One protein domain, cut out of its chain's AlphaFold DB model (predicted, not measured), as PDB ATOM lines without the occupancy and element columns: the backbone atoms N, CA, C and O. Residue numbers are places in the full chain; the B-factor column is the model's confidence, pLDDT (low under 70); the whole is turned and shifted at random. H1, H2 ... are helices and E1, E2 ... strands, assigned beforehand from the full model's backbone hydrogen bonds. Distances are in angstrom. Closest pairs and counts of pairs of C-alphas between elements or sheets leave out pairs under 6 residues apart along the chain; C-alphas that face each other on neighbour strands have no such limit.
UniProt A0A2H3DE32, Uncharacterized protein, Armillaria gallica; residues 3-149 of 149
ATOM      1  N   VAL A   3       9.482  38.772 -35.105       50.25
ATOM      2  CA  VAL A   3       9.177  39.919 -35.950       50.25
ATOM      3  C   VAL A   3       8.246  40.836 -35.164       50.25
ATOM      4  O   VAL A   3       7.263  40.378 -34.580       50.25
ATOM      5  N   HIS A   4       8.587  42.121 -35.100       48.22
ATOM      6  CA  HIS A   4       7.825  43.137 -34.380       48.22
ATOM      7  C   HIS A   4       7.420  44.253 -35.344       48.22
ATOM      8  O   HIS A   4       8.274  44.814 -36.024       48.22
ATOM      9  N   GLU A   5       6.136  44.604 -35.352       44.97
ATOM     10  CA  GLU A   5       5.632  45.821 -35.992       44.97
ATOM     11  C   GLU A   5       5.560  46.926 -34.932       44.97
ATOM     12  O   GLU A   5       4.802  46.828 -33.963       44.97
ATOM     13  N   GLY A   6       6.370  47.972 -35.098       39.66
ATOM     14  CA  GLY A   6       6.327  49.158 -34.248       39.66
ATOM     15  C   GLY A   6       5.179  50.077 -34.658       39.66
ATOM     16  O   GLY A   6       5.354  50.912 -35.541       39.66
ATOM     17  N   GLY A   7       4.021  49.937 -34.012       34.69
ATOM     18  CA  GLY A   7       2.870  50.830 -34.157       34.69
ATOM     19  C   GLY A   7       2.532  51.522 -32.837       34.69
ATOM     20  O   GLY A   7       2.279  50.863 -31.832       34.69
ATOM     21  N   HIS A   8       2.555  52.855 -32.841       52.38
ATOM     22  CA  HIS A   8       2.024  53.702 -31.775       52.38
ATOM     23  C   HIS A   8       0.497  53.698 -31.907       52.38
ATOM     24  O   HIS A   8       0.009  54.205 -32.907       52.38
ATOM     25  N   ASP A   9      -0.215  53.053 -30.981       41.16
ATOM     26  CA  ASP A   9      -1.521  53.459 -30.435       41.16
ATOM     27  C   ASP A   9      -2.023  52.405 -29.424       41.16
ATOM     28  O   ASP A   9      -1.598  51.252 -29.406       41.16
ATOM     29  N   CYS A  10      -2.842  52.868 -28.486       49.50
ATOM     30  CA  CYS A  10      -3.182  52.272 -27.194       49.50
ATOM     31  C   CYS A  10      -3.818  50.860 -27.213       49.50
ATOM     32  O   CYS A  10      -4.718  50.561 -27.987       49.50
ATOM     33  N   GLU A  11      -3.376  50.036 -26.250       43.84
ATOM     34  CA  GLU A  11      -3.977  48.776 -25.765       43.84
ATOM     35  C   GLU A  11      -4.204  47.634 -26.773       43.84
ATOM     36  O   GLU A  11      -5.295  47.095 -26.933       43.84
ATOM     37  N   SER A  12      -3.111  47.107 -27.316       41.97
ATOM     38  CA  SER A  12      -2.911  45.651 -27.348       41.97
ATOM     39  C   SER A  12      -1.408  45.357 -27.286       41.97
ATOM     40  O   SER A  12      -0.630  46.076 -27.915       41.97
ATOM     41  N   PRO A  13      -0.936  44.375 -26.491       35.53
ATOM     42  CA  PRO A  13       0.465  43.979 -26.564       35.53
ATOM     43  C   PRO A  13       0.768  43.557 -28.011       35.53
ATOM     44  O   PRO A  13      -0.062  42.871 -28.616       35.53
ATOM     45  N   PRO A  14       1.917  43.955 -28.588       44.44
ATOM     46  CA  PRO A  14       2.255  43.578 -29.953       44.44
ATOM     47  C   PRO A  14       2.194  42.053 -30.074       44.44
ATOM     48  O   PRO A  14       2.824  41.350 -29.278       44.44
ATOM     49  N   LYS A  15       1.420  41.538 -31.040       58.59
ATOM     50  CA  LYS A  15       1.389  40.103 -31.355       58.59
ATOM     51  C   LYS A  15       2.792  39.703 -31.807       58.59
ATOM     52  O   LYS A  15       3.197  39.971 -32.931       58.59
ATOM     53  N   TYR A  16       3.551  39.127 -30.888       66.19
ATOM     54  CA  TYR A  16       4.861  38.569 -31.169       66.19
ATOM     55  C   TYR A  16       4.662  37.245 -31.897       66.19
ATOM     56  O   TYR A  16       4.027  36.340 -31.358       66.19
ATOM     57  N   VAL A  17       5.195  37.152 -33.110       75.94
ATOM     58  CA  VAL A  17       5.161  35.935 -33.922       75.94
ATOM     59  C   VAL A  17       6.581  35.394 -34.007       75.94
ATOM     60  O   VAL A  17       7.519  36.121 -34.363       75.94
ATOM     61  N   GLU A  18       6.761  34.130 -33.624       80.50
ATOM     62  CA  GLU A  18       8.014  33.426 -33.875       80.50
ATOM     63  C   GLU A  18       8.037  32.960 -35.323       80.50
ATOM     64  O   GLU A  18       7.024  32.527 -35.868       80.50
ATOM     65  N   ALA A  19       9.201  33.065 -35.952       85.50
ATOM     66  CA  ALA A  19       9.356  32.660 -37.331       85.50
ATOM     67  C   ALA A  19      10.681  31.937 -37.576       85.50
ATOM     68  O   ALA A  19      11.726  32.260 -36.980       85.50
ATOM     69  N   PHE A  20      10.624  30.968 -38.487       87.19
ATOM     70  CA  PHE A  20      11.797  30.411 -39.140       87.19
ATOM     71  C   PHE A  20      12.251  31.360 -40.233       87.19
ATOM     72  O   PHE A  20      11.431  31.945 -40.931       87.19
ATOM     73  N   CYS A  21      13.563  31.480 -40.384       87.44
ATOM     74  CA  CYS A  21      14.180  32.340 -41.379       87.44
ATOM     75  C   CYS A  21      14.757  31.463 -42.489       87.44
ATOM     76  O   CYS A  21      15.829  30.882 -42.273       87.44
ATOM     77  N   PRO A  22      14.074  31.321 -43.640       89.06
ATOM     78  CA  PRO A  22      14.627  30.629 -44.793       89.06
ATOM     79  C   PRO A  22      15.976  31.224 -45.206       89.06
ATOM     80  O   PRO A  22      16.266  32.396 -44.958       89.06
ATOM     81  N   ILE A  23      16.824  30.414 -45.840       88.06
ATOM     82  CA  ILE A  23      18.144  30.871 -46.304       88.06
ATOM     83  C   ILE A  23      18.036  31.934 -47.404       88.06
ATOM     84  O   ILE A  23      18.894  32.805 -47.519       88.06
ATOM     85  N   ASP A  24      16.974  31.850 -48.191       90.62
ATOM     86  CA  ASP A  24      16.599  32.726 -49.291       90.62
ATOM     87  C   ASP A  24      15.649  33.846 -48.851       90.62
ATOM     88  O   ASP A  24      15.112  34.552 -49.703       90.62
ATOM     89  N   ARG A  25      15.464  34.062 -47.539       89.19
ATOM     90  CA  ARG A  25      14.682  35.195 -47.027       89.19
ATOM     91  C   ARG A  25      15.126  36.510 -47.665       89.19
ATOM     92  O   ARG A  25      16.319  36.729 -47.879       89.19
ATOM     93  N   ASP A  26      14.176  37.407 -47.902       87.06
ATOM     94  CA  ASP A  26      14.410  38.739 -48.485       87.06
ATOM     95  C   ASP A  26      14.994  38.710 -49.919       87.06
ATOM     96  O   ASP A  26      15.237  39.764 -50.503       87.06
ATOM     97  N   THR A  27      15.209  37.526 -50.513       92.50
ATOM     98  CA  THR A  27      15.497  37.384 -51.947       92.50
ATOM     99  C   THR A  27      14.200  37.406 -52.748       92.50
ATOM    100  O   THR A  27      13.134  37.146 -52.202       92.50
ATOM    101  N   PHE A  28      14.278  37.734 -54.036       93.00
ATOM    102  CA  PHE A  28      13.104  37.782 -54.905       93.00
ATOM    103  C   PHE A  28      12.851  36.423 -55.560       93.00
ATOM    104  O   PHE A  28      13.765  35.830 -56.141       93.00
ATOM    105  N   ASP A  29      11.609  35.955 -55.482       89.06
ATOM    106  CA  ASP A  29      11.145  34.736 -56.133       89.06
ATOM    107  C   ASP A  29      10.987  34.921 -57.661       89.06
ATOM    108  O   ASP A  29      11.292  35.969 -58.239       89.06
ATOM    109  N   SER A  30      10.488  33.891 -58.352       91.06
ATOM    110  CA  SER A  30      10.254  33.946 -59.804       91.06
ATOM    111  C   SER A  30       9.198  34.968 -60.242       91.06
ATOM    112  O   SER A  30       9.146  35.309 -61.423       91.06
ATOM    113  N   ASN A  31       8.348  35.425 -59.322       88.81
ATOM    114  CA  ASN A  31       7.314  36.429 -59.560       88.81
ATOM    115  C   ASN A  31       7.802  37.848 -59.227       88.81
ATOM    116  O   ASN A  31       7.100  38.813 -59.523       88.81
ATOM    117  N   GLY A  32       9.011  37.983 -58.671       91.19
ATOM    118  CA  GLY A  32       9.547  39.253 -58.198       91.19
ATOM    119  C   GLY A  32       9.035  39.649 -56.814       91.19
ATOM    120  O   GLY A  32       9.197  40.808 -56.435       91.19
ATOM    121  N   ASP A  33       8.447  38.714 -56.065       90.31
ATOM    122  CA  ASP A  33       8.008  38.923 -54.688       90.31
ATOM    123  C   ASP A  33       9.135  38.522 -53.716       90.31
ATOM    124  O   ASP A  33       9.816  37.517 -53.939       90.31
ATOM    125  N   PRO A  34       9.381  39.284 -52.636       91.56
ATOM    126  CA  PRO A  34      10.391  38.920 -51.653       91.56
ATOM    127  C   PRO A  34       9.952  37.693 -50.840       91.56
ATOM    128  O   PRO A  34       8.816  37.622 -50.370       91.56
ATOM    129  N   VAL A  35      10.864  36.746 -50.629       91.69
ATOM    130  CA  VAL A  35      10.621  35.535 -49.837       91.69
ATOM    131  C   VAL A  35      10.500  35.908 -48.351       91.69
ATOM    132  O   VAL A  35      11.469  36.426 -47.775       91.69
ATOM    133  N   PRO A  36       9.345  35.661 -47.706       92.25
ATOM    134  CA  PRO A  36       9.152  35.973 -46.297       92.25
ATOM    135  C   PRO A  36       9.714  34.883 -45.377       92.25
ATOM    136  O   PRO A  36      10.043  33.773 -45.798       92.25
ATOM    137  N   ASP A  37       9.793  35.208 -44.087       91.12
ATOM    138  CA  ASP A  37       9.981  34.208 -43.034       91.12
ATOM    139  C   ASP A  37       8.752  33.267 -42.945       91.12
ATOM    140  O   ASP A  37       7.693  33.562 -43.494       91.12
ATOM    141  N   ILE A  38       8.872  32.132 -42.248       90.56
ATOM    142  CA  ILE A  38       7.765  31.178 -42.031       90.56
ATOM    143  C   ILE A  38       7.291  31.303 -40.588       90.56
ATOM    144  O   ILE A  38       8.049  30.996 -39.664       90.56
ATOM    145  N   SER A  39       6.045  31.723 -40.386       87.94
ATOM    146  CA  SER A  39       5.484  31.938 -39.043       87.94
ATOM    147  C   SER A  39       5.179  30.633 -38.294       87.94
ATOM    148  O   SER A  39       4.872  29.598 -38.892       87.94
ATOM    149  N   ASP A  40       5.193  30.683 -36.961       84.88
ATOM    150  CA  ASP A  40       4.718  29.596 -36.100       84.88
ATOM    151  C   ASP A  40       3.230  29.272 -36.339       84.88
ATOM    152  O   ASP A  40       2.829  28.110 -36.245       84.88
ATOM    153  N   TRP A  41       2.426  30.260 -36.743       85.81
ATOM    154  CA  TRP A  41       1.021  30.072 -37.123       85.81
ATOM    155  C   TRP A  41       0.863  29.252 -38.405       85.81
ATOM    156  O   TRP A  41       0.017  28.352 -38.490       85.81
ATOM    157  N   GLU A  42       1.698  29.539 -39.402       89.12
ATOM    158  CA  GLU A  42       1.759  28.783 -40.647       89.12
ATOM    159  C   GLU A  42       2.203  27.343 -40.381       89.12
ATOM    160  O   GLU A  42       1.497  26.407 -40.766       89.12
ATOM    161  N   LEU A  43       3.300  27.147 -39.637       89.44
ATOM    162  CA  LEU A  43       3.788  25.810 -39.297       89.44
ATOM    163  C   LEU A  43       2.738  25.004 -38.524       89.44
ATOM    164  O   LEU A  43       2.475  23.848 -38.863       89.44
ATOM    165  N   ASN A  44       2.111  25.596 -37.506       88.81
ATOM    166  CA  ASN A  44       1.077  24.915 -36.734       88.81
ATOM    167  C   ASN A  44      -0.117  24.523 -37.619       88.81
ATOM    168  O   ASN A  44      -0.623  23.404 -37.505       88.81
ATOM    169  N   THR A  45      -0.518  25.383 -38.562       87.31
ATOM    170  CA  THR A  45      -1.574  25.041 -39.524       87.31
ATOM    171  C   THR A  45      -1.166  23.859 -40.402       87.31
ATOM    172  O   THR A  45      -1.951  22.921 -40.553       87.31
ATOM    173  N   ILE A  46       0.055  23.860 -40.947       89.62
ATOM    174  CA  ILE A  46       0.570  22.749 -41.761       89.62
ATOM    175  C   ILE A  46       0.496  21.439 -40.967       89.62
ATOM    176  O   ILE A  46      -0.055  20.449 -41.452       89.62
ATOM    177  N   LEU A  47       0.988  21.434 -39.726       90.69
ATOM    178  CA  LEU A  47       0.973  20.255 -38.854       90.69
ATOM    179  C   LEU A  47      -0.454  19.798 -38.526       90.69
ATOM    180  O   LEU A  47      -0.743  18.601 -38.561       90.69
ATOM    181  N   SER A  48      -1.368  20.741 -38.299       88.25
ATOM    182  CA  SER A  48      -2.790  20.461 -38.076       88.25
ATOM    183  C   SER A  48      -3.411  19.743 -39.269       88.25
ATOM    184  O   SER A  48      -4.036  18.692 -39.111       88.25
ATOM    185  N   VAL A  49      -3.208  20.268 -40.482       88.50
ATOM    186  CA  VAL A  49      -3.747  19.668 -41.709       88.50
ATOM    187  C   VAL A  49      -3.128  18.297 -41.969       88.50
ATOM    188  O   VAL A  49      -3.852  17.342 -42.262       88.50
ATOM    189  N   LEU A  50      -1.811  18.161 -41.796       89.12
ATOM    190  CA  LEU A  50      -1.126  16.877 -41.930       89.12
ATOM    191  C   LEU A  50      -1.658  15.844 -40.935       89.12
ATOM    192  O   LEU A  50      -1.917  14.711 -41.336       89.12
ATOM    193  N   SER A  51      -1.886  16.227 -39.678       91.50
ATOM    194  CA  SER A  51      -2.411  15.311 -38.660       91.50
ATOM    195  C   SER A  51      -3.811  14.798 -39.011       91.50
ATOM    196  O   SER A  51      -4.088  13.610 -38.866       91.50
ATOM    197  N   ARG A  52      -4.671  15.652 -39.584       88.81
ATOM    198  CA  ARG A  52      -6.007  15.260 -40.068       88.81
ATOM    199  C   ARG A  52      -5.926  14.330 -41.276       88.81
ATOM    200  O   ARG A  52      -6.727  13.409 -41.397       88.81
ATOM    201  N   ALA A  53      -4.964  14.564 -42.166       89.00
ATOM    202  CA  ALA A  53      -4.800  13.783 -43.387       89.00
ATOM    203  C   ALA A  53      -4.077  12.440 -43.172       89.00
ATOM    204  O   ALA A  53      -4.298  11.501 -43.940       89.00
ATOM    205  N   LYS A  54      -3.171  12.352 -42.190       90.12
ATOM    206  CA  LYS A  54      -2.225  11.230 -42.020       90.12
ATOM    207  C   LYS A  54      -2.231  10.594 -40.625       90.12
ATOM    208  O   LYS A  54      -1.632   9.535 -40.459       90.12
ATOM    209  N   GLY A  55      -2.921  11.189 -39.656       88.44
ATOM    210  CA  GLY A  55      -2.960  10.762 -38.257       88.44
ATOM    211  C   GLY A  55      -2.044  11.584 -37.342       88.44
ATOM    212  O   GLY A  55      -1.105  12.240 -37.787       88.44
ATOM    213  N   HIS A  56      -2.303  11.519 -36.034       88.75
ATOM    214  CA  HIS A  56      -1.670  12.351 -34.995       88.75
ATOM    215  C   HIS A  56      -0.282  11.865 -34.535       88.75
ATOM    216  O   HIS A  56       0.161  12.160 -33.429       88.75
ATOM    217  N   CYS A  57       0.420  11.095 -35.366       92.62
ATOM    218  CA  CYS A  57       1.746  10.558 -35.047       92.62
ATOM    219  C   CYS A  57       2.852  11.428 -35.657       92.62
ATOM    220  O   CYS A  57       3.707  10.928 -36.388       92.62
ATOM    221  N   ILE A  58       2.809  12.736 -35.391       93.44
ATOM    222  CA  ILE A  58       3.772  13.703 -35.923       93.44
ATOM    223  C   ILE A  58       4.683  14.179 -34.791       93.44
ATOM    224  O   ILE A  58       4.221  14.772 -33.818       93.44
ATOM    225  N   THR A  59       5.986  13.954 -34.953       91.75
ATOM    226  CA  THR A  59       7.019  14.474 -34.052       91.75
ATOM    227  C   THR A  59       7.905  15.442 -34.819       91.75
ATOM    228  O   THR A  59       8.484  15.074 -35.841       91.75
ATOM    229  N   VAL A  60       8.025  16.669 -34.317       88.69
ATOM    230  CA  VAL A  60       8.858  17.725 -34.898       88.69
ATOM    231  C   VAL A  60      10.077  17.931 -34.006       88.69
ATOM    232  O   VAL A  60       9.943  18.268 -32.830       88.69
ATOM    233  N   LEU A  61      11.266  17.711 -34.566       88.56
ATOM    234  CA  LEU A  61      12.547  17.942 -33.902       88.56
ATOM    235  C   LEU A  61      13.156  19.226 -34.460       88.56
ATOM    236  O   LEU A  61      13.450  19.299 -35.654       88.56
ATOM    237  N   LEU A  62      13.333  20.228 -33.608       82.56
ATOM    238  CA  LEU A  62      13.867  21.527 -33.989       82.56
ATOM    239  C   LEU A  62      15.211  21.755 -33.317       82.56
ATOM    240  O   LEU A  62      15.299  21.948 -32.105       82.56
ATOM    241  N   ASP A  63      16.256  21.796 -34.132       80.00
ATOM    242  CA  ASP A  63      17.594  22.185 -33.698       80.00
ATOM    243  C   ASP A  63      17.737  23.717 -33.676       80.00
ATOM    244  O   ASP A  63      18.561  24.319 -34.362       80.00
ATOM    245  N   CYS A  64      16.817  24.385 -32.973       71.00
ATOM    246  CA  CYS A  64      16.821  25.832 -32.810       71.00
ATOM    247  C   CYS A  64      16.286  26.248 -31.430       71.00
ATOM    248  O   CYS A  64      15.436  25.584 -30.837       71.00
ATOM    249  N   CYS A  65      16.790  27.373 -30.907       66.62
ATOM    250  CA  CYS A  65      16.438  27.859 -29.567       66.62
ATOM    251  C   CYS A  65      15.146  28.703 -29.497       66.62
ATOM    252  O   CYS A  65      14.729  29.076 -28.399       66.62
ATOM    253  N   HIS A  66      14.518  29.021 -30.638       62.09
ATOM    254  CA  HIS A  66      13.345  29.912 -30.753       62.09
ATOM    255  C   HIS A  66      12.114  29.177 -31.299       62.09
ATOM    256  O   HIS A  66      11.577  29.557 -32.334       62.09
ATOM    257  N   ALA A  67      11.731  28.084 -30.645       55.50
ATOM    258  CA  ALA A  67      10.580  27.262 -31.025       55.50
ATOM    259  C   ALA A  67       9.559  27.124 -29.880       55.50
ATOM    260  O   ALA A  67       8.861  26.121 -29.760       55.50
ATOM    261  N   GLY A  68       9.542  28.100 -28.974       53.47
ATOM    262  CA  GLY A  68       8.782  28.069 -27.733       53.47
ATOM    263  C   GLY A  68       8.088  29.403 -27.551       53.47
ATOM    264  O   GLY A  68       8.504  30.183 -26.695       53.47
ATOM    265  N   SER A  69       7.085  29.643 -28.399       54.00
ATOM    266  CA  SER A  69       6.257  30.845 -28.463       54.00
ATOM    267  C   SER A  69       5.985  31.377 -27.052       54.00
ATOM    268  O   SER A  69       5.398  30.666 -26.238       54.00
ATOM    269  N   ILE A  70       6.449  32.610 -26.782       43.16
ATOM    270  CA  ILE A  70       6.316  33.443 -25.560       43.16
ATOM    271  C   ILE A  70       7.641  33.715 -24.793       43.16
ATOM    272  O   ILE A  70       8.267  32.847 -24.186       43.16
ATOM    273  N   THR A  71       7.956  35.019 -24.687       38.75
ATOM    274  CA  THR A  71       8.850  35.727 -23.726       38.75
ATOM    275  C   THR A  71      10.357  35.605 -23.889       38.75
ATOM    276  O   THR A  71      11.024  34.949 -23.093       38.75
ATOM    277  N   ARG A  72      10.927  36.305 -24.874       48.44
ATOM    278  CA  ARG A  72      12.351  36.192 -25.184       48.44
ATOM    279  C   ARG A  72      12.922  37.523 -25.733       48.44
ATOM    280  O   ARG A  72      12.910  37.757 -26.932       48.44
ATOM    281  N   THR A  73      13.401  38.415 -24.854       42.12
ATOM    282  CA  THR A  73      14.187  39.617 -25.228       42.12
ATOM    283  C   THR A  73      15.670  39.301 -25.042       42.12
ATOM    284  O   THR A  73      16.104  39.090 -23.908       42.12
ATOM    285  N   TYR A  74      16.457  39.250 -26.119       48.81
ATOM    286  CA  TYR A  74      17.844  38.767 -26.052       48.81
ATOM    287  C   TYR A  74      18.883  39.698 -26.652       48.81
ATOM    288  O   TYR A  74      18.651  40.385 -27.641       48.81
ATOM    289  N   SER A  75      20.073  39.655 -26.053       43.72
ATOM    290  CA  SER A  75      21.315  40.205 -26.581       43.72
ATOM    291  C   SER A  75      22.355  39.079 -26.701       43.72
ATOM    292  O   SER A  75      22.525  38.284 -25.774       43.72
ATOM    293  N   GLY A  76      23.045  39.004 -27.849       46.12
ATOM    294  CA  GLY A  76      24.158  38.067 -28.088       46.12
ATOM    295  C   GLY A  76      23.875  36.852 -28.985       46.12
ATOM    296  O   GLY A  76      24.758  36.013 -29.145       46.12
ATOM    297  N   GLU A  77      22.691  36.745 -29.586       53.34
ATOM    298  CA  GLU A  77      22.327  35.657 -30.511       53.34
ATOM    299  C   GLU A  77      22.747  35.974 -31.959       53.34
ATOM    300  O   GLU A  77      22.942  37.138 -32.321       53.34
ATOM    301  N   ARG A  78      22.875  34.950 -32.826       48.91
ATOM    302  CA  ARG A  78      22.828  35.201 -34.276       48.91
ATOM    303  C   ARG A  78      21.399  35.598 -34.632       48.91
ATOM    304  O   ARG A  78      20.572  34.739 -34.921       48.91
ATOM    305  N   SER A  79      21.119  36.891 -34.632       53.94
ATOM    306  CA  SER A  79      19.923  37.398 -35.292       53.94
ATOM    307  C   SER A  79      20.141  37.299 -36.794       53.94
ATOM    308  O   SER A  79      21.153  37.785 -37.309       53.94
ATOM    309  N   ALA A  80      19.209  36.667 -37.506       61.47
ATOM    310  CA  ALA A  80      19.141  36.906 -38.937       61.47
ATOM    311  C   ALA A  80      18.898  38.416 -39.153       61.47
ATOM    312  O   ALA A  80      18.279  39.057 -38.291       61.47
ATOM    313  N   PRO A  81      19.438  39.014 -40.230       65.62
ATOM    314  CA  PRO A  81      19.166  40.410 -40.540       65.62
ATOM    315  C   PRO A  81      17.660  40.661 -40.535       65.62
ATOM    316  O   PRO A  81      16.891  39.797 -40.965       65.62
ATOM    317  N   SER A  82      17.249  41.830 -40.040       67.62
ATOM    318  CA  SER A  82      15.866  42.264 -40.224       67.62
ATOM    319  C   SER A  82      15.549  42.213 -41.719       67.62
ATOM    320  O   SER A  82      16.382  42.676 -42.507       67.62
ATOM    321  N   PRO A  83      14.395  41.656 -42.117       76.12
ATOM    322  CA  PRO A  83      13.986  41.714 -43.509       76.12
ATOM    323  C   PRO A  83      13.823  43.182 -43.914       76.12
ATOM    324  O   PRO A  83      13.324  43.987 -43.122       76.12
ATOM    325  N   ASN A  84      14.272  43.537 -45.118       79.81
ATOM    326  CA  ASN A  84      14.128  44.897 -45.644       79.81
ATOM    327  C   ASN A  84      12.886  45.034 -46.526       79.81
ATOM    328  O   ASN A  84      12.371  46.141 -46.685       79.81
ATOM    329  N   HIS A  85      12.425  43.926 -47.112       83.25
ATOM    330  CA  HIS A  85      11.370  43.908 -48.120       83.25
ATOM    331  C   HIS A  85      10.088  43.201 -47.665       83.25
ATOM    332  O   HIS A  85       9.115  43.207 -48.411       83.25
ATOM    333  N   THR A  86      10.057  42.611 -46.464       83.31
ATOM    334  CA  THR A  86       8.885  41.888 -45.938       83.31
ATOM    335  C   THR A  86       8.481  42.376 -44.549       83.31
ATOM    336  O   THR A  86       9.304  42.440 -43.635       83.31
ATOM    337  N   SER A  87       7.196  42.713 -44.389       86.25
ATOM    338  CA  SER A  87       6.566  43.022 -43.096       86.25
ATOM    339  C   SER A  87       5.992  41.770 -42.418       86.25
ATOM    340  O   SER A  87       5.860  40.709 -43.038       86.25
ATOM    341  N   LEU A  88       5.570  41.890 -41.151       83.31
ATOM    342  CA  LEU A  88       4.816  40.827 -40.465       83.31
ATOM    343  C   LEU A  88       3.536  40.466 -41.233       83.31
ATOM    344  O   LEU A  88       3.179  39.293 -41.336       83.31
ATOM    345  N   GLN A  89       2.840  41.468 -41.780       84.56
ATOM    346  CA  GLN A  89       1.624  41.223 -42.554       84.56
ATOM    347  C   GLN A  89       1.922  40.481 -43.855       84.56
ATOM    348  O   GLN A  89       1.159  39.585 -44.211       84.56
ATOM    349  N   ASP A  90       3.016  40.816 -44.539       87.81
ATOM    350  CA  ASP A  90       3.408  40.140 -45.781       87.81
ATOM    351  C   ASP A  90       3.742  38.670 -45.521       87.81
ATOM    352  O   ASP A  90       3.267  37.800 -46.251       87.81
ATOM    353  N   MET A  91       4.456  38.385 -44.426       89.25
ATOM    354  CA  MET A  91       4.724  37.018 -43.974       89.25
ATOM    355  C   MET A  91       3.430  36.228 -43.755       89.25
ATOM    356  O   MET A  91       3.252  35.149 -44.319       89.25
ATOM    357  N   LEU A  92       2.499  36.764 -42.964       87.81
ATOM    358  CA  LEU A  92       1.249  36.062 -42.672       87.81
ATOM    359  C   LEU A  92       0.393  35.877 -43.940       87.81
ATOM    360  O   LEU A  92      -0.210  34.819 -44.119       87.81
ATOM    361  N   ARG A  93       0.368  36.867 -44.851       88.06
ATOM    362  CA  ARG A  93      -0.351  36.801 -46.143       88.06
ATOM    363  C   ARG A  93       0.222  35.738 -47.061       88.06
ATOM    364  O   ARG A  93      -0.550  35.011 -47.685       88.06
ATOM    365  N   ALA A  94       1.544  35.633 -47.129       88.94
ATOM    366  CA  ALA A  94       2.204  34.589 -47.895       88.94
ATOM    367  C   ALA A  94       1.862  33.199 -47.350       88.94
ATOM    368  O   ALA A  94       1.447  32.337 -48.127       88.94
ATOM    369  N   GLY A  95       1.919  33.016 -46.026       88.12
ATOM    370  CA  GLY A  95       1.519  31.764 -45.385       88.12
ATOM    371  C   GLY A  95       0.055  31.409 -45.658       88.12
ATOM    372  O   GLY A  95      -0.258  30.290 -46.062       88.12
ATOM    373  N   GLU A  96      -0.867  32.368 -45.529       88.12
ATOM    374  CA  GLU A  96      -2.285  32.139 -45.834       88.12
ATOM    375  C   GLU A  96      -2.512  31.767 -47.308       88.12
ATOM    376  O   GLU A  96      -3.288  30.856 -47.602       88.12
ATOM    377  N   LYS A  97      -1.832  32.445 -48.241       87.25
ATOM    378  CA  LYS A  97      -1.890  32.129 -49.674       87.25
ATOM    379  C   LYS A  97      -1.388  30.708 -49.939       87.25
ATOM    380  O   LYS A  97      -2.106  29.927 -50.554       87.25
ATOM    381  N   GLY A  98      -0.220  30.343 -49.407       85.38
ATOM    382  CA  GLY A  98       0.335  28.996 -49.556       85.38
ATOM    383  C   GLY A  98      -0.588  27.911 -48.992       85.38
ATOM    384  O   GLY A  98      -0.804  26.880 -49.624       85.38
ATOM    385  N   LEU A  99      -1.212  28.159 -47.839       85.81
ATOM    386  CA  LEU A  99      -2.164  27.232 -47.221       85.81
ATOM    387  C   LEU A  99      -3.471  27.091 -48.013       85.81
ATOM    388  O   LEU A  99      -4.000  25.979 -48.118       85.81
ATOM    389  N   LYS A 100      -3.981  28.181 -48.598       84.56
ATOM    390  CA  LYS A 100      -5.116  28.134 -49.535       84.56
ATOM    391  C   LYS A 100      -4.777  27.275 -50.745       84.56
ATOM    392  O   LYS A 100      -5.569  26.406 -51.101       84.56
ATOM    393  N   ASP A 101      -3.602  27.485 -51.329       82.62
ATOM    394  CA  ASP A 101      -3.169  26.783 -52.537       82.62
ATOM    395  C   ASP A 101      -2.940  25.283 -52.276       82.62
ATOM    396  O   ASP A 101      -3.307  24.444 -53.098       82.62
ATOM    397  N   LEU A 102      -2.385  24.925 -51.111       77.88
ATOM    398  CA  LEU A 102      -2.073  23.537 -50.750       77.88
ATOM    399  C   LEU A 102      -3.270  22.753 -50.196       77.88
ATOM    400  O   LEU A 102      -3.395  21.554 -50.451       77.88
ATOM    401  N   PHE A 103      -4.126  23.401 -49.402       78.00
ATOM    402  CA  PHE A 103      -5.130  22.719 -48.575       78.00
ATOM    403  C   PHE A 103      -6.552  23.272 -48.727       78.00
ATOM    404  O   PHE A 103      -7.474  22.751 -48.098       78.00
ATOM    405  N   GLY A 104      -6.756  24.328 -49.521       74.44
ATOM    406  CA  GLY A 104      -8.063  24.964 -49.713       74.44
ATOM    407  C   GLY A 104      -8.634  25.633 -48.456       74.44
ATOM    408  O   GLY A 104      -9.830  25.911 -48.412       74.44
ATOM    409  N   CYS A 105      -7.815  25.866 -47.424       63.53
ATOM    410  CA  CYS A 105      -8.255  26.358 -46.115       63.53
ATOM    411  C   CYS A 105      -7.751  27.787 -45.832       63.53
ATOM    412  O   CYS A 105      -6.618  28.127 -46.159       63.53
ATOM    413  N   GLN A 106      -8.586  28.601 -45.175       59.84
ATOM    414  CA  GLN A 106      -8.245  29.918 -44.613       59.84
ATOM    415  C   GLN A 106      -8.123  29.799 -43.099       59.84
ATOM    416  O   GLN A 106      -9.117  29.484 -42.449       59.84
ATOM    417  N   THR A 107      -6.938  30.010 -42.522       63.19
ATOM    418  CA  THR A 107      -6.769  29.822 -41.067       63.19
ATOM    419  C   THR A 107      -5.912  30.885 -40.392       63.19
ATOM    420  O   THR A 107      -6.281  31.335 -39.315       63.19
ATOM    421  N   VAL A 108      -4.816  31.335 -41.008       64.38
ATOM    422  CA  VAL A 108      -3.772  32.122 -40.316       64.38
ATOM    423  C   VAL A 108      -4.217  33.545 -39.925       64.38
ATOM    424  O   VAL A 108      -3.642  34.126 -39.016       64.38
ATOM    425  N   PHE A 109      -5.273  34.101 -40.534       65.44
ATOM    426  CA  PHE A 109      -5.805  35.438 -40.203       65.44
ATOM    427  C   PHE A 109      -7.110  35.443 -39.400       65.44
ATOM    428  O   PHE A 109      -7.685  36.510 -39.196       65.44
ATOM    429  N   SER A 110      -7.604  34.286 -38.950       66.75
ATOM    430  CA  SER A 110      -8.800  34.275 -38.103       66.75
ATOM    431  C   SER A 110      -8.501  34.984 -36.781       66.75
ATOM    432  O   SER A 110      -7.499  34.679 -36.133       66.75
ATOM    433  N   GLU A 111      -9.368  35.904 -36.352       65.38
ATOM    434  CA  GLU A 111      -9.254  36.521 -35.020       65.38
ATOM    435  C   GLU A 111      -9.294  35.460 -33.909       65.38
ATOM    436  O   GLU A 111      -8.590  35.591 -32.910       65.38
ATOM    437  N   ASP A 112     -10.021  34.366 -34.155       68.62
ATOM    438  CA  ASP A 112     -10.152  33.207 -33.269       68.62
ATOM    439  C   ASP A 112      -9.111  32.107 -33.552       68.62
ATOM    440  O   ASP A 112      -9.311  30.947 -33.180       68.62
ATOM    441  N   TRP A 113      -8.024  32.407 -34.273       75.94
ATOM    442  CA  TRP A 113      -6.994  31.401 -34.535       75.94
ATOM    443  C   TRP A 113      -6.322  30.958 -33.228       75.94
ATOM    444  O   TRP A 113      -5.817  31.772 -32.453       75.94
ATOM    445  N   VAL A 114      -6.294  29.644 -33.005       76.56
ATOM    446  CA  VAL A 114      -5.650  29.000 -31.856       76.56
ATOM    447  C   VAL A 114      -4.819  27.824 -32.372       76.56
ATOM    448  O   VAL A 114      -5.316  27.065 -33.211       76.56
ATOM    449  N   PRO A 115      -3.580  27.633 -31.883       79.69
ATOM    450  CA  PRO A 115      -2.749  26.511 -32.300       79.69
ATOM    451  C   PRO A 115      -3.359  25.160 -31.895       79.69
ATOM    452  O   PRO A 115      -3.785  24.974 -30.753       79.69
ATOM    453  N   ASP A 116      -3.335  24.176 -32.800       85.25
ATOM    454  CA  ASP A 116      -3.733  22.797 -32.487       85.25
ATOM    455  C   ASP A 116      -2.561  22.041 -31.849       85.25
ATOM    456  O   ASP A 116      -1.750  21.398 -32.521       85.25
ATOM    457  N   MET A 117      -2.474  22.118 -30.524       84.44
ATOM    458  CA  MET A 117      -1.422  21.454 -29.746       84.44
ATOM    459  C   MET A 117      -1.615  19.935 -29.610       84.44
ATOM    460  O   MET A 117      -0.743  19.265 -29.066       84.44
ATOM    461  N   ASN A 118      -2.726  19.375 -30.106       86.56
ATOM    462  CA  ASN A 118      -2.971  17.928 -30.110       86.56
ATOM    463  C   ASN A 118      -2.531  17.265 -31.426       86.56
ATOM    464  O   ASN A 118      -2.550  16.039 -31.543       86.56
ATOM    465  N   SER A 119      -2.156  18.061 -32.432       86.12
ATOM    466  CA  SER A 119      -1.776  17.564 -33.757       86.12
ATOM    467  C   SER A 119      -0.370  16.955 -33.813       86.12
ATOM    468  O   SER A 119      -0.113  16.107 -34.671       86.12
ATOM    469  N   HIS A 120       0.537  17.367 -32.921       89.38
ATOM    470  CA  HIS A 120       1.952  16.997 -32.962       89.38
ATOM    471  C   HIS A 120       2.636  17.118 -31.592       89.38
ATOM    472  O   HIS A 120       2.160  17.807 -30.693       89.38
ATOM    473  N   VAL A 121       3.807  16.489 -31.467       89.00
ATOM    474  CA  VAL A 121       4.763  16.730 -30.377       89.00
ATOM    475  C   VAL A 121       5.953  17.507 -30.935       89.00
ATOM    476  O   VAL A 121       6.558  17.080 -31.917       89.00
ATOM    477  N   MET A 122       6.312  18.632 -30.311       85.69
ATOM    478  CA  MET A 122       7.471  19.445 -30.692       85.69
ATOM    479  C   MET A 122       8.572  19.347 -29.630       85.69
ATOM    480  O   MET A 122       8.318  19.541 -28.443       85.69
ATOM    481  N   ILE A 123       9.798  19.057 -30.065       84.00
ATOM    482  CA  ILE A 123      10.998  19.037 -29.224       84.00
ATOM    483  C   ILE A 123      11.986  20.040 -29.809       84.00
ATOM    484  O   ILE A 123      12.382  19.913 -30.965       84.00
ATOM    485  N   ALA A 124      12.390  21.018 -29.004       81.06
ATOM    486  CA  ALA A 124      13.369  22.031 -29.375       81.06
ATOM    487  C   ALA A 124      14.702  21.798 -28.646       81.06
ATOM    488  O   ALA A 124      14.713  21.319 -27.512       81.06
ATOM    489  N   ALA A 125      15.817  22.152 -29.287       72.06
ATOM    490  CA  ALA A 125      17.164  21.892 -28.776       72.06
ATOM    491  C   ALA A 125      17.534  22.684 -27.513       72.06
ATOM    492  O   ALA A 125      18.396  22.242 -26.756       72.06
ATOM    493  N   CYS A 126      16.896  23.828 -27.259       67.88
ATOM    494  CA  CYS A 126      17.248  24.689 -26.130       67.88
ATOM    495  C   CYS A 126      16.091  24.772 -25.136       67.88
ATOM    496  O   CYS A 126      14.955  25.083 -25.507       67.88
ATOM    497  N   LYS A 127      16.387  24.551 -23.848       59.03
ATOM    498  CA  LYS A 127      15.453  24.869 -22.759       59.03
ATOM    499  C   LYS A 127      15.122  26.364 -22.717       59.03
ATOM    500  O   LYS A 127      15.699  27.193 -23.429       59.03
ATOM    501  N   LYS A 128      14.197  26.731 -21.826       56.75
ATOM    502  CA  LYS A 128      13.799  28.124 -21.602       56.75
ATOM    503  C   LYS A 128      14.994  29.051 -21.298       56.75
ATOM    504  O   LYS A 128      14.967  30.220 -21.659       56.75
ATOM    505  N   GLU A 129      16.063  28.521 -20.715       56.16
ATOM    506  CA  GLU A 129      17.240  29.277 -20.275       56.16
ATOM    507  C   GLU A 129      18.515  28.989 -21.091       56.16
ATOM    508  O   GLU A 129      19.513  29.696 -20.940       56.16
ATOM    509  N   GLU A 130      18.509  27.961 -21.945       56.25
ATOM    510  CA  GLU A 130      19.681  27.539 -22.723       56.25
ATOM    511  C   GLU A 130      19.809  28.349 -24.025       56.25
ATOM    512  O   GLU A 130      18.814  28.792 -24.603       56.25
ATOM    513  N   ARG A 131      21.055  28.571 -24.466       57.78
ATOM    514  CA  ARG A 131      21.406  29.430 -25.609       57.78
ATOM    515  C   ARG A 131      22.374  28.719 -26.546       57.78
ATOM    516  O   ARG A 131      23.356  28.140 -26.080       57.78
ATOM    517  N   ALA A 132      22.173  28.887 -27.850       57.31
ATOM    518  CA  ALA A 132      23.186  28.591 -28.855       57.31
ATOM    519  C   ALA A 132      24.185  29.756 -28.894       57.31
ATOM    520  O   ALA A 132      23.992  30.762 -29.582       57.31
ATOM    521  N   ASN A 133      25.238  29.649 -28.085       53.19
ATOM    522  CA  ASN A 133      26.315  30.628 -28.075       53.19
ATOM    523  C   ASN A 133      27.329  30.286 -29.166       53.19
ATOM    524  O   ASN A 133      27.678  29.129 -29.388       53.19
ATOM    525  N   TRP A 134      27.855  31.316 -29.810       57.47
ATOM    526  CA  TRP A 134      28.964  31.186 -30.739       57.47
ATOM    527  C   TRP A 134      30.060  32.156 -30.317       57.47
ATOM    528  O   TRP A 134      29.794  33.220 -29.755       57.47
ATOM    529  N   TRP A 135      31.309  31.793 -30.574       53.72
ATOM    530  CA  TRP A 135      32.448  32.649 -30.267       53.72
ATOM    531  C   TRP A 135      33.383  32.759 -31.459       53.72
ATOM    532  O   TRP A 135      33.517  31.853 -32.287       53.72
ATOM    533  N   HIS A 136      34.035  33.917 -31.545       65.12
ATOM    534  CA  HIS A 136      35.137  34.129 -32.464       65.12
ATOM    535  C   HIS A 136      36.419  33.588 -31.841       65.12
ATOM    536  O   HIS A 136      36.917  34.125 -30.855       65.12
ATOM    537  N   GLU A 137      36.993  32.570 -32.467       75.06
ATOM    538  CA  GLU A 137      38.354  32.140 -32.182       75.06
ATOM    539  C   GLU A 137      39.290  32.847 -33.168       75.06
ATOM    540  O   GLU A 137      39.160  32.697 -34.385       75.06
ATOM    541  N   ARG A 138      40.226  33.655 -32.657       73.25
ATOM    542  CA  ARG A 138      41.350  34.138 -33.468       73.25
ATOM    543  C   ARG A 138      42.453  33.096 -33.414       73.25
ATOM    544  O   ARG A 138      42.998  32.832 -32.346       73.25
ATOM    545  N   LYS A 139      42.789  32.536 -34.569       76.56
ATOM    546  CA  LYS A 139      43.973  31.697 -34.726       76.56
ATOM    547  C   LYS A 139      45.236  32.561 -34.751       76.56
ATOM    548  O   LYS A 139      45.186  33.750 -35.065       76.56
ATOM    549  N   ASN A 140      46.374  31.938 -34.448       80.88
ATOM    550  CA  ASN A 140      47.689  32.593 -34.433       80.88
ATOM    551  C   ASN A 140      48.091  33.177 -35.800       80.88
ATOM    552  O   ASN A 140      48.898  34.096 -35.856       80.88
ATOM    553  N   ASP A 141      47.511  32.669 -36.890       84.94
ATOM    554  CA  ASP A 141      47.693  33.170 -38.258       84.94
ATOM    555  C   ASP A 141      46.807  34.391 -38.590       84.94
ATOM    556  O   ASP A 141      46.803  34.873 -39.719       84.94
ATOM    557  N   GLY A 142      46.042  34.900 -37.617       75.75
ATOM    558  CA  GLY A 142      45.115  36.019 -37.790       75.75
ATOM    559  C   GLY A 142      43.739  35.622 -38.333       75.75
ATOM    560  O   GLY A 142      42.832  36.460 -38.352       75.75
ATOM    561  N   THR A 143      43.534  34.356 -38.708       78.44
ATOM    562  CA  THR A 143      42.248  33.853 -39.193       78.44
ATOM    563  C   THR A 143      41.216  33.894 -38.073       78.44
ATOM    564  O   THR A 143      41.416  33.340 -36.988       78.44
ATOM    565  N   LYS A 144      40.070  34.528 -38.339       71.75
ATOM    566  CA  LYS A 144      38.896  34.439 -37.467       71.75
ATOM    567  C   LYS A 144      38.090  33.211 -37.858       71.75
ATOM    568  O   LYS A 144      37.541  33.157 -38.953       71.75
ATOM    569  N   VAL A 145      37.994  32.251 -36.950       70.94
ATOM    570  CA  VAL A 145      37.116  31.096 -37.101       70.94
ATOM    571  C   VAL A 145      35.889  31.314 -36.235       70.94
ATOM    572  O   VAL A 145      35.992  31.687 -35.067       70.94
ATOM    573  N   VAL A 146      34.719  31.112 -36.830       62.97
ATOM    574  CA  VAL A 146      33.455  31.135 -36.104       62.97
ATOM    575  C   VAL A 146      33.130  29.705 -35.711       62.97
ATOM    576  O   VAL A 146      33.010  28.844 -36.581       62.97
ATOM    577  N   ARG A 147      32.998  29.453 -34.410       58.00
ATOM    578  CA  ARG A 147      32.539  28.164 -33.885       58.00
ATOM    579  C   ARG A 147      31.193  28.360 -33.202       58.00
ATOM    580  O   ARG A 147      31.036  29.309 -32.435       58.00
ATOM    581  N   GLY A 148      30.238  27.496 -33.525       48.94
ATOM    582  CA  GLY A 148      29.007  27.319 -32.757       48.94
ATOM    583  C   GLY A 148      29.122  26.062 -31.900       48.94
ATOM    584  O   GLY A 148      29.893  25.162 -32.249       48.94
ATOM    585  N   VAL A 149      28.389  26.039 -30.789       49.59
ATOM    586  CA  VAL A 149      27.928  24.789 -30.172       49.59
ATOM    587  C   VAL A 149      26.558  24.492 -30.742       49.59
ATOM    588  O   VAL A 149      25.753  25.452 -30.772       49.59
TER     589      VAL A 149
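Overview. This is residues 3 to 149 of the 149 residues of an uncharacterized protein of Armillaria gallica (UniProt A0A2H3DE32). A loop-rich body with little regular structure holds two helices side by side, H1 and H2, and a small parallel strand pair, E2 and E3; the hairpin of E4 and E5 makes an arm at one end. Residues 7 to 13 stick out. Of 147 printed residues, 53 are in E1, H1, E2, H2, E3, E4 and E5, class mixed. The whole is only just loose, close to compact: radius of gyration of the C-alphas 17.9 A, spans 58 by 40 by 37 A.

Arrangement. E1, residues 17 to 20, pairs with no named strand; its residues 19 to 20 pair antiparallel with residues 38 to 39. H1, residues 40 to 54, and H2, residues 88 to 103, touch, the closest C-alphas being those of Glu 42 and Gly 95, 5.6 A; they run the same way at a shallow tilt of 11 degrees. In both, every O i to N i+4 pair is within hydrogen-bond range. E2, residues 59 to 62, and E3, residues 121 to 124, are parallel, N 60 and O 121 within hydrogen-bond range at 2.8 A; E2, H2, E3 form a strand-helix-strand unit, parallel neighbours with a helix between, its crossover right-handed. E4, residues 134 to 138, and E5, residues 144 to 148, form an antiparallel hairpin, N 137 and O 145 within hydrogen-bond range at 2.9 A, apart from E1, H1, E2, H2 and E3.

Along the chain. E1 begins at C-alpha 17 (5.161, 35.935, -33.922) and E5 ends at C-alpha 148 (29.007, 27.319, -32.757). H1 measures 20.5 A, H2 22.2 A.

Size, cuts and confidence. The farthest C-alphas, of Gly 104 and Asn 140, are 58.3 A apart. The printed part has no cut. Links E1 to H1, E2 to H2 and H2 to E3 are long. In this model, pLDDT is under 70 for 55 residues, among them 3 to 16 and 65 to 82.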